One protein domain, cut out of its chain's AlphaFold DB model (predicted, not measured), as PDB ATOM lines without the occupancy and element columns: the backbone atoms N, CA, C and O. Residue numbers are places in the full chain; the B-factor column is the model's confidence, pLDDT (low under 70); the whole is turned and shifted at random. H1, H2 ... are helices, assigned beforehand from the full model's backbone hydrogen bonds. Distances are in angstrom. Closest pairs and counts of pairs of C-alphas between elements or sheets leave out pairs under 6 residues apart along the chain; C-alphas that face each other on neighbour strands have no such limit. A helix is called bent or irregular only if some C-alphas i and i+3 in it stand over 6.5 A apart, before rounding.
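AT A GLANCE: This is residues 16 to 61 of the 201 residues of an uncharacterized protein of Phytophthora infestans (strain T30-4) (UniProt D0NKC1). One long, straight helix, H2, makes almost the whole length, and a short helix, H1, is folded back at its first end, the two meeting at a corner like an L with one short arm. From residue 33 on, H2 sticks out free of the rest. The printed part has 46 residues with two named helices, H1 then H2, and no named strand; the class is all helix. The whole is extended, with a radius of gyration of the C-alphas of 17.9 A, and spans 56 by 17 by 6 A.

IN THESE COORDINATES: After Pro 16, H1 takes residues 17 to 23, from C-alpha 17 at (38.759, -24.361, 48.398) to C-alpha 23 at (29.669, -29.121, 46.778). Residues 24 to 26 follow as a tight link. H2 takes residues 27 to 60, beginning at C-alpha 27 at (28.225, -22.800, 51.809) and ending at C-alpha 60 at (37.223, 21.733, 34.408), 48.7 A from first to last C-alpha. Neither helix is bent.

HOW THE PARTS SIT: H1 and H2 touch only at the corner by their link, with 4 pairs of C-alphas within 8 A. The closest C-alphas of the two are those of Asp 22 and Arg 28, 5.1 A apart. H2 touches H1 with residues 27 to 31 alone. Their lines stand at a steep tilt of 59 degrees, and they run opposite ways. Their centres are 26.2 A apart. In H1 and H2 every O i to N i+4 pair is within hydrogen-bond range.

THE WHOLE: The two C-alphas farthest apart are those of Pro 25 and Asp 61, at 55.8 A. Residues 33 to 61, of which 33 to 60 belong to H2, stand free. The printed part has no cut. The mean pLDDT of the printed part is 83.8; residues 16 to 20, residue 22 and residues 58 to 61 are under 70.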
ATOM      1  N   PRO A  16      40.503 -28.232  45.977       59.44
ATOM      2  CA  PRO A  16      40.665 -26.784  46.034       59.44
ATOM      3  C   PRO A  16      39.513 -26.089  46.787       59.44
ATOM      4  O   PRO A  16      38.361 -26.490  46.609       59.44
ATOM      5  N   PRO A  17      39.772 -25.011  47.556       62.91
ATOM      6  CA  PRO A  17      38.759 -24.361  48.398       62.91
ATOM      7  C   PRO A  17      37.477 -23.953  47.659       62.91
ATOM      8  O   PRO A  17      36.396 -24.026  48.230       62.91
ATOM      9  N   HIS A  18      37.576 -23.574  46.381       65.00
ATOM     10  CA  HIS A  18      36.420 -23.195  45.563       65.00
ATOM     11  C   HIS A  18      35.508 -24.385  45.210       65.00
ATOM     12  O   HIS A  18      34.297 -24.212  45.168       65.00
ATOM     13  N   LEU A  19      36.058 -25.594  45.030       59.56
ATOM     14  CA  LEU A  19      35.275 -26.807  44.752       59.56
ATOM     15  C   LEU A  19      34.621 -27.374  46.020       59.56
ATOM     16  O   LEU A  19      33.557 -27.978  45.943       59.56
ATOM     17  N   LEU A  20      35.222 -27.153  47.195       61.25
ATOM     18  CA  LEU A  20      34.600 -27.502  48.480       61.25
ATOM     19  C   LEU A  20      33.380 -26.623  48.785       61.25
ATOM     20  O   LEU A  20      32.415 -27.099  49.370       61.25
ATOM     21  N   VAL A  21      33.416 -25.353  48.372       70.50
ATOM     22  CA  VAL A  21      32.298 -24.411  48.525       70.50
ATOM     23  C   VAL A  21      31.146 -24.727  47.564       70.50
ATOM     24  O   VAL A  21      29.993 -24.511  47.927       70.50
ATOM     25  N   ASP A  22      31.436 -25.257  46.371       69.56
ATOM     26  CA  ASP A  22      30.420 -25.602  45.363       69.56
ATOM     27  C   ASP A  22      29.646 -26.895  45.681       69.56
ATOM     28  O   ASP A  22      28.477 -27.025  45.314       69.56
ATOM     29  N   GLU A  23      30.275 -27.838  46.385       74.56
ATOM     30  CA  GLU A  23      29.669 -29.121  46.778       74.56
ATOM     31  C   GLU A  23      28.979 -29.068  48.156       74.56
ATOM     32  O   GLU A  23      28.186 -29.950  48.490       74.56
ATOM     33  N   ASP A  24      29.252 -28.044  48.974       82.19
ATOM     34  CA  ASP A  24      28.653 -27.894  50.302       82.19
ATOM     35  C   ASP A  24      27.258 -27.228  50.206       82.19
ATOM     36  O   ASP A  24      27.145 -26.064  49.798       82.19
ATOM     37  N   PRO A  25      26.173 -27.925  50.604       83.31
ATOM     38  CA  PRO A  25      24.803 -27.432  50.454       83.31
ATOM     39  C   PRO A  25      24.488 -26.202  51.321       83.31
ATOM     40  O   PRO A  25      23.495 -25.518  51.065       83.31
ATOM     41  N   VAL A  26      25.314 -25.902  52.327       86.69
ATOM     42  CA  VAL A  26      25.192 -24.728  53.201       86.69
ATOM     43  C   VAL A  26      26.065 -23.578  52.698       86.69
ATOM     44  O   VAL A  26      25.613 -22.432  52.681       86.69
ATOM     45  N   LEU A  27      27.296 -23.850  52.254       83.88
ATOM     46  CA  LEU A  27      28.225 -22.800  51.809       83.88
ATOM     47  C   LEU A  27      27.926 -22.290  50.396       83.88
ATOM     48  O   LEU A  27      28.056 -21.088  50.145       83.88
ATOM     49  N   ARG A  28      27.462 -23.155  49.489       85.31
ATOM     50  CA  ARG A  28      27.120 -22.788  48.110       85.31
ATOM     51  C   ARG A  28      26.116 -21.627  48.004       85.31
ATOM     52  O   ARG A  28      26.420 -20.654  47.310       85.31
ATOM     53  N   PRO A  29      24.946 -21.638  48.680       87.50
ATOM     54  CA  PRO A  29      24.004 -20.518  48.592       87.50
ATOM     55  C   PRO A  29      24.572 -19.214  49.173       87.50
ATOM     56  O   PRO A  29      24.261 -18.133  48.668       87.50
ATOM     57  N   ILE A  30      25.435 -19.292  50.194       88.88
ATOM     58  CA  ILE A  30      26.120 -18.123  50.768       88.88
ATOM     59  C   ILE A  30      27.109 -17.538  49.755       88.88
ATOM     60  O   ILE A  30      27.121 -16.325  49.549       88.88
ATOM     61  N   ALA A  31      27.892 -18.387  49.084       85.75
ATOM     62  CA  ALA A  31      28.849 -17.971  48.063       85.75
ATOM     63  C   ALA A  31      28.160 -17.325  46.853       85.75
ATOM     64  O   ALA A  31      28.575 -16.253  46.412       85.75
ATOM     65  N   VAL A  32      27.054 -17.908  46.373       89.19
ATOM     66  CA  VAL A  32      26.233 -17.326  45.297       89.19
ATOM     67  C   VAL A  32      25.674 -15.961  45.711       89.19
ATOM     68  O   VAL A  32      25.756 -14.998  44.947       89.19
ATOM     69  N   LYS A  33      25.149 -15.842  46.939       92.38
ATOM     70  CA  LYS A  33      24.634 -14.568  47.458       92.38
ATOM     71  C   LYS A  33      25.735 -13.512  47.575       92.38
ATOM     72  O   LYS A  33      25.520 -12.371  47.176       92.38
ATOM     73  N   LEU A  34      26.911 -13.881  48.086       93.56
ATOM     74  CA  LEU A  34      28.067 -12.988  48.174       93.56
ATOM     75  C   LEU A  34      28.522 -12.529  46.783       93.56
ATOM     76  O   LEU A  34      28.743 -11.337  46.592       93.56
ATOM     77  N   ALA A  35      28.600 -13.435  45.806       92.12
ATOM     78  CA  ALA A  35      28.945 -13.097  44.426       92.12
ATOM     79  C   ALA A  35      27.941 -12.104  43.814       92.12
ATOM     80  O   ALA A  35      28.347 -11.116  43.199       92.12
ATOM     81  N   GLY A  36      26.641 -12.307  44.050       95.62
ATOM     82  CA  GLY A  36      25.597 -11.364  43.642       95.62
ATOM     83  C   GLY A  36      25.764  -9.980  44.281       95.62
ATOM     84  O   GLY A  36      25.691  -8.968  43.586       95.62
ATOM     85  N   LEU A  37      26.055  -9.923  45.586       96.81
ATOM     86  CA  LEU A  37      26.305  -8.666  46.300       96.81
ATOM     87  C   LEU A  37      27.569  -7.950  45.807       96.81
ATOM     88  O   LEU A  37      27.553  -6.733  45.633       96.81
ATOM     89  N   LEU A  38      28.652  -8.686  45.551       96.25
ATOM     90  CA  LEU A  38      29.889  -8.127  45.003       96.25
ATOM     91  C   LEU A  38      29.677  -7.577  43.589       96.25
ATOM     92  O   LEU A  38      30.151  -6.483  43.291       96.25
ATOM     93  N   CYS A  39      28.916  -8.282  42.748       97.00
ATOM     94  CA  CYS A  39      28.536  -7.804  41.419       97.00
ATOM     95  C   CYS A  39      27.713  -6.508  41.502       97.00
ATOM     96  O   CYS A  39      28.032  -5.523  40.835       97.00
ATOM     97  N   ALA A  40      26.709  -6.464  42.384       96.38
ATOM     98  CA  ALA A  40      25.898  -5.268  42.605       96.38
ATOM     99  C   ALA A  40      26.740  -4.081  43.111       96.38
ATOM    100  O   ALA A  40      26.609  -2.970  42.595       96.38
ATOM    101  N   LYS A  41      27.656  -4.318  44.059       96.94
ATOM    102  CA  LYS A  41      28.612  -3.307  44.538       96.94
ATOM    103  C   LYS A  41      29.479  -2.785  43.392       96.94
ATOM    104  O   LYS A  41      29.620  -1.574  43.244       96.94
ATOM    105  N   GLN A  42      30.045  -3.676  42.579       96.25
ATOM    106  CA  GLN A  42      30.898  -3.290  41.456       96.25
ATOM    107  C   GLN A  42      30.129  -2.439  40.438       96.25
ATOM    108  O   GLN A  42      30.652  -1.448  39.929       96.25
ATOM    109  N   LEU A  43      28.874  -2.795  40.160       96.94
ATOM    110  CA  LEU A  43      28.005  -2.009  39.291       96.94
ATOM    111  C   LEU A  43      27.778  -0.601  39.861       96.94
ATOM    112  O   LEU A  43      27.958   0.385  39.149       96.94
ATOM    113  N   GLN A  44      27.457  -0.490  41.153       96.75
ATOM    114  CA  GLN A  44      27.296   0.805  41.824       96.75
ATOM    115  C   GLN A  44      28.576   1.646  41.780       96.75
ATOM    116  O   GLN A  44      28.514   2.836  41.480       96.75
ATOM    117  N   GLN A  45      29.741   1.038  42.012       95.62
ATOM    118  CA  GLN A  45      31.030   1.726  41.922       95.62
ATOM    119  C   GLN A  45      31.295   2.263  40.509       95.62
ATOM    120  O   GLN A  45      31.746   3.395  40.366       95.62
ATOM    121  N   ASN A  46      30.945   1.505  39.467       95.62
ATOM    122  CA  ASN A  46      31.038   1.978  38.084       95.62
ATOM    123  C   ASN A  46      30.080   3.143  37.792       95.62
ATOM    124  O   ASN A  46      30.450   4.080  37.085       95.62
ATOM    125  N   HIS A  47      28.863   3.130  38.347       96.38
ATOM    126  CA  HIS A  47      27.947   4.269  38.224       96.38
ATOM    127  C   HIS A  47      28.510   5.528  38.889       96.38
ATOM    128  O   HIS A  47      28.461   6.599  38.286       96.38
ATOM    129  N   ILE A  48      29.092   5.397  40.085       95.25
ATOM    130  CA  ILE A  48      29.768   6.505  40.770       95.25
ATOM    131  C   ILE A  48      30.938   7.017  39.927       95.25
ATOM    132  O   ILE A  48      31.035   8.220  39.715       95.25
ATOM    133  N   ALA A  49      31.770   6.128  39.378       92.19
ATOM    134  CA  ALA A  49      32.884   6.514  38.513       92.19
ATOM    135  C   ALA A  49      32.409   7.280  37.264       92.19
ATOM    136  O   ALA A  49      33.019   8.274  36.870       92.19
ATOM    137  N   LYS A  50      31.278   6.875  36.671       92.31
ATOM    138  CA  LYS A  50      30.669   7.594  35.544       92.31
ATOM    139  C   LYS A  50      30.212   8.997  35.947       92.31
ATOM    140  O   LYS A  50      30.493   9.950  35.229       92.31
ATOM    141  N   ILE A  51      29.555   9.128  37.100       92.06
ATOM    142  CA  ILE A  51      29.140  10.429  37.644       92.06
ATOM    143  C   ILE A  51      30.367  11.306  37.912       92.06
ATOM    144  O   ILE A  51      30.382  12.461  37.502       92.06
ATOM    145  N   GLN A  52      31.411  10.761  38.541       87.56
ATOM    146  CA  GLN A  52      32.661  11.475  38.811       87.56
ATOM    147  C   GLN A  52      33.327  11.968  37.524       87.56
ATOM    148  O   GLN A  52      33.762  13.113  37.477       87.56
ATOM    149  N   SER A  53      33.360  11.150  36.468       84.25
ATOM    150  CA  SER A  53      33.902  11.552  35.165       84.25
ATOM    151  C   SER A  53      33.117  12.712  34.542       84.25
ATOM    152  O   SER A  53      33.727  13.663  34.062       84.25
ATOM    153  N   THR A  54      31.781  12.677  34.591       84.50
ATOM    154  CA  THR A  54      30.943  13.778  34.089       84.50
ATOM    155  C   THR A  54      31.091  15.043  34.935       84.50
ATOM    156  O   THR A  54      31.239  16.130  34.387       84.50
ATOM    157  N   LEU A  55      31.100  14.919  36.266       82.25
ATOM    158  CA  LEU A  55      31.293  16.059  37.166       82.25
ATOM    159  C   LEU A  55      32.676  16.685  37.005       82.25
ATOM    160  O   LEU A  55      32.787  17.904  37.031       82.25
ATOM    161  N   SER A  56      33.713  15.868  36.817       76.81
ATOM    162  CA  SER A  56      35.070  16.347  36.567       76.81
ATOM    163  C   SER A  56      35.091  17.264  35.347       76.81
ATOM    164  O   SER A  56      35.575  18.381  35.465       76.81
ATOM    165  N   GLN A  57      34.454  16.877  34.235       72.88
ATOM    166  CA  GLN A  57      34.337  17.737  33.048       72.88
ATOM    167  C   GLN A  57      33.657  19.079  33.360       72.88
ATOM    168  O   GLN A  57      34.196  20.119  33.002       72.88
ATOM    169  N   CYS A  58      32.543  19.081  34.100       68.50
ATOM    170  CA  CYS A  58      31.872  20.325  34.504       68.50
ATOM    171  C   CYS A  58      32.727  21.216  35.421       68.50
ATOM    172  O   CYS A  58      32.568  22.432  35.416       68.50
ATOM    173  N   LEU A  59      33.599  20.620  36.238       65.75
ATOM    174  CA  LEU A  59      34.507  21.345  37.130       65.75
ATOM    175  C   LEU A  59      35.762  21.858  36.406       65.75
ATOM    176  O   LEU A  59      36.384  22.801  36.894       65.75
ATOM    177  N   MET A  60      36.129  21.258  35.265       64.44
ATOM    178  CA  MET A  60      37.223  21.733  34.408       64.44
ATOM    179  C   MET A  60      36.837  22.982  33.607       64.44
ATOM    180  O   MET A  60      37.719  23.773  33.261       64.44
ATOM    181  N   ASP A  61      35.541  23.199  33.352       66.50
ATOM    182  CA  ASP A  61      35.047  24.426  32.731       66.50
ATOM    183  C   ASP A  61      35.307  25.621  33.661       66.50
ATOM    184  O   ASP A  61      34.534  25.938  34.569       66.50
TER     185      ASP A  61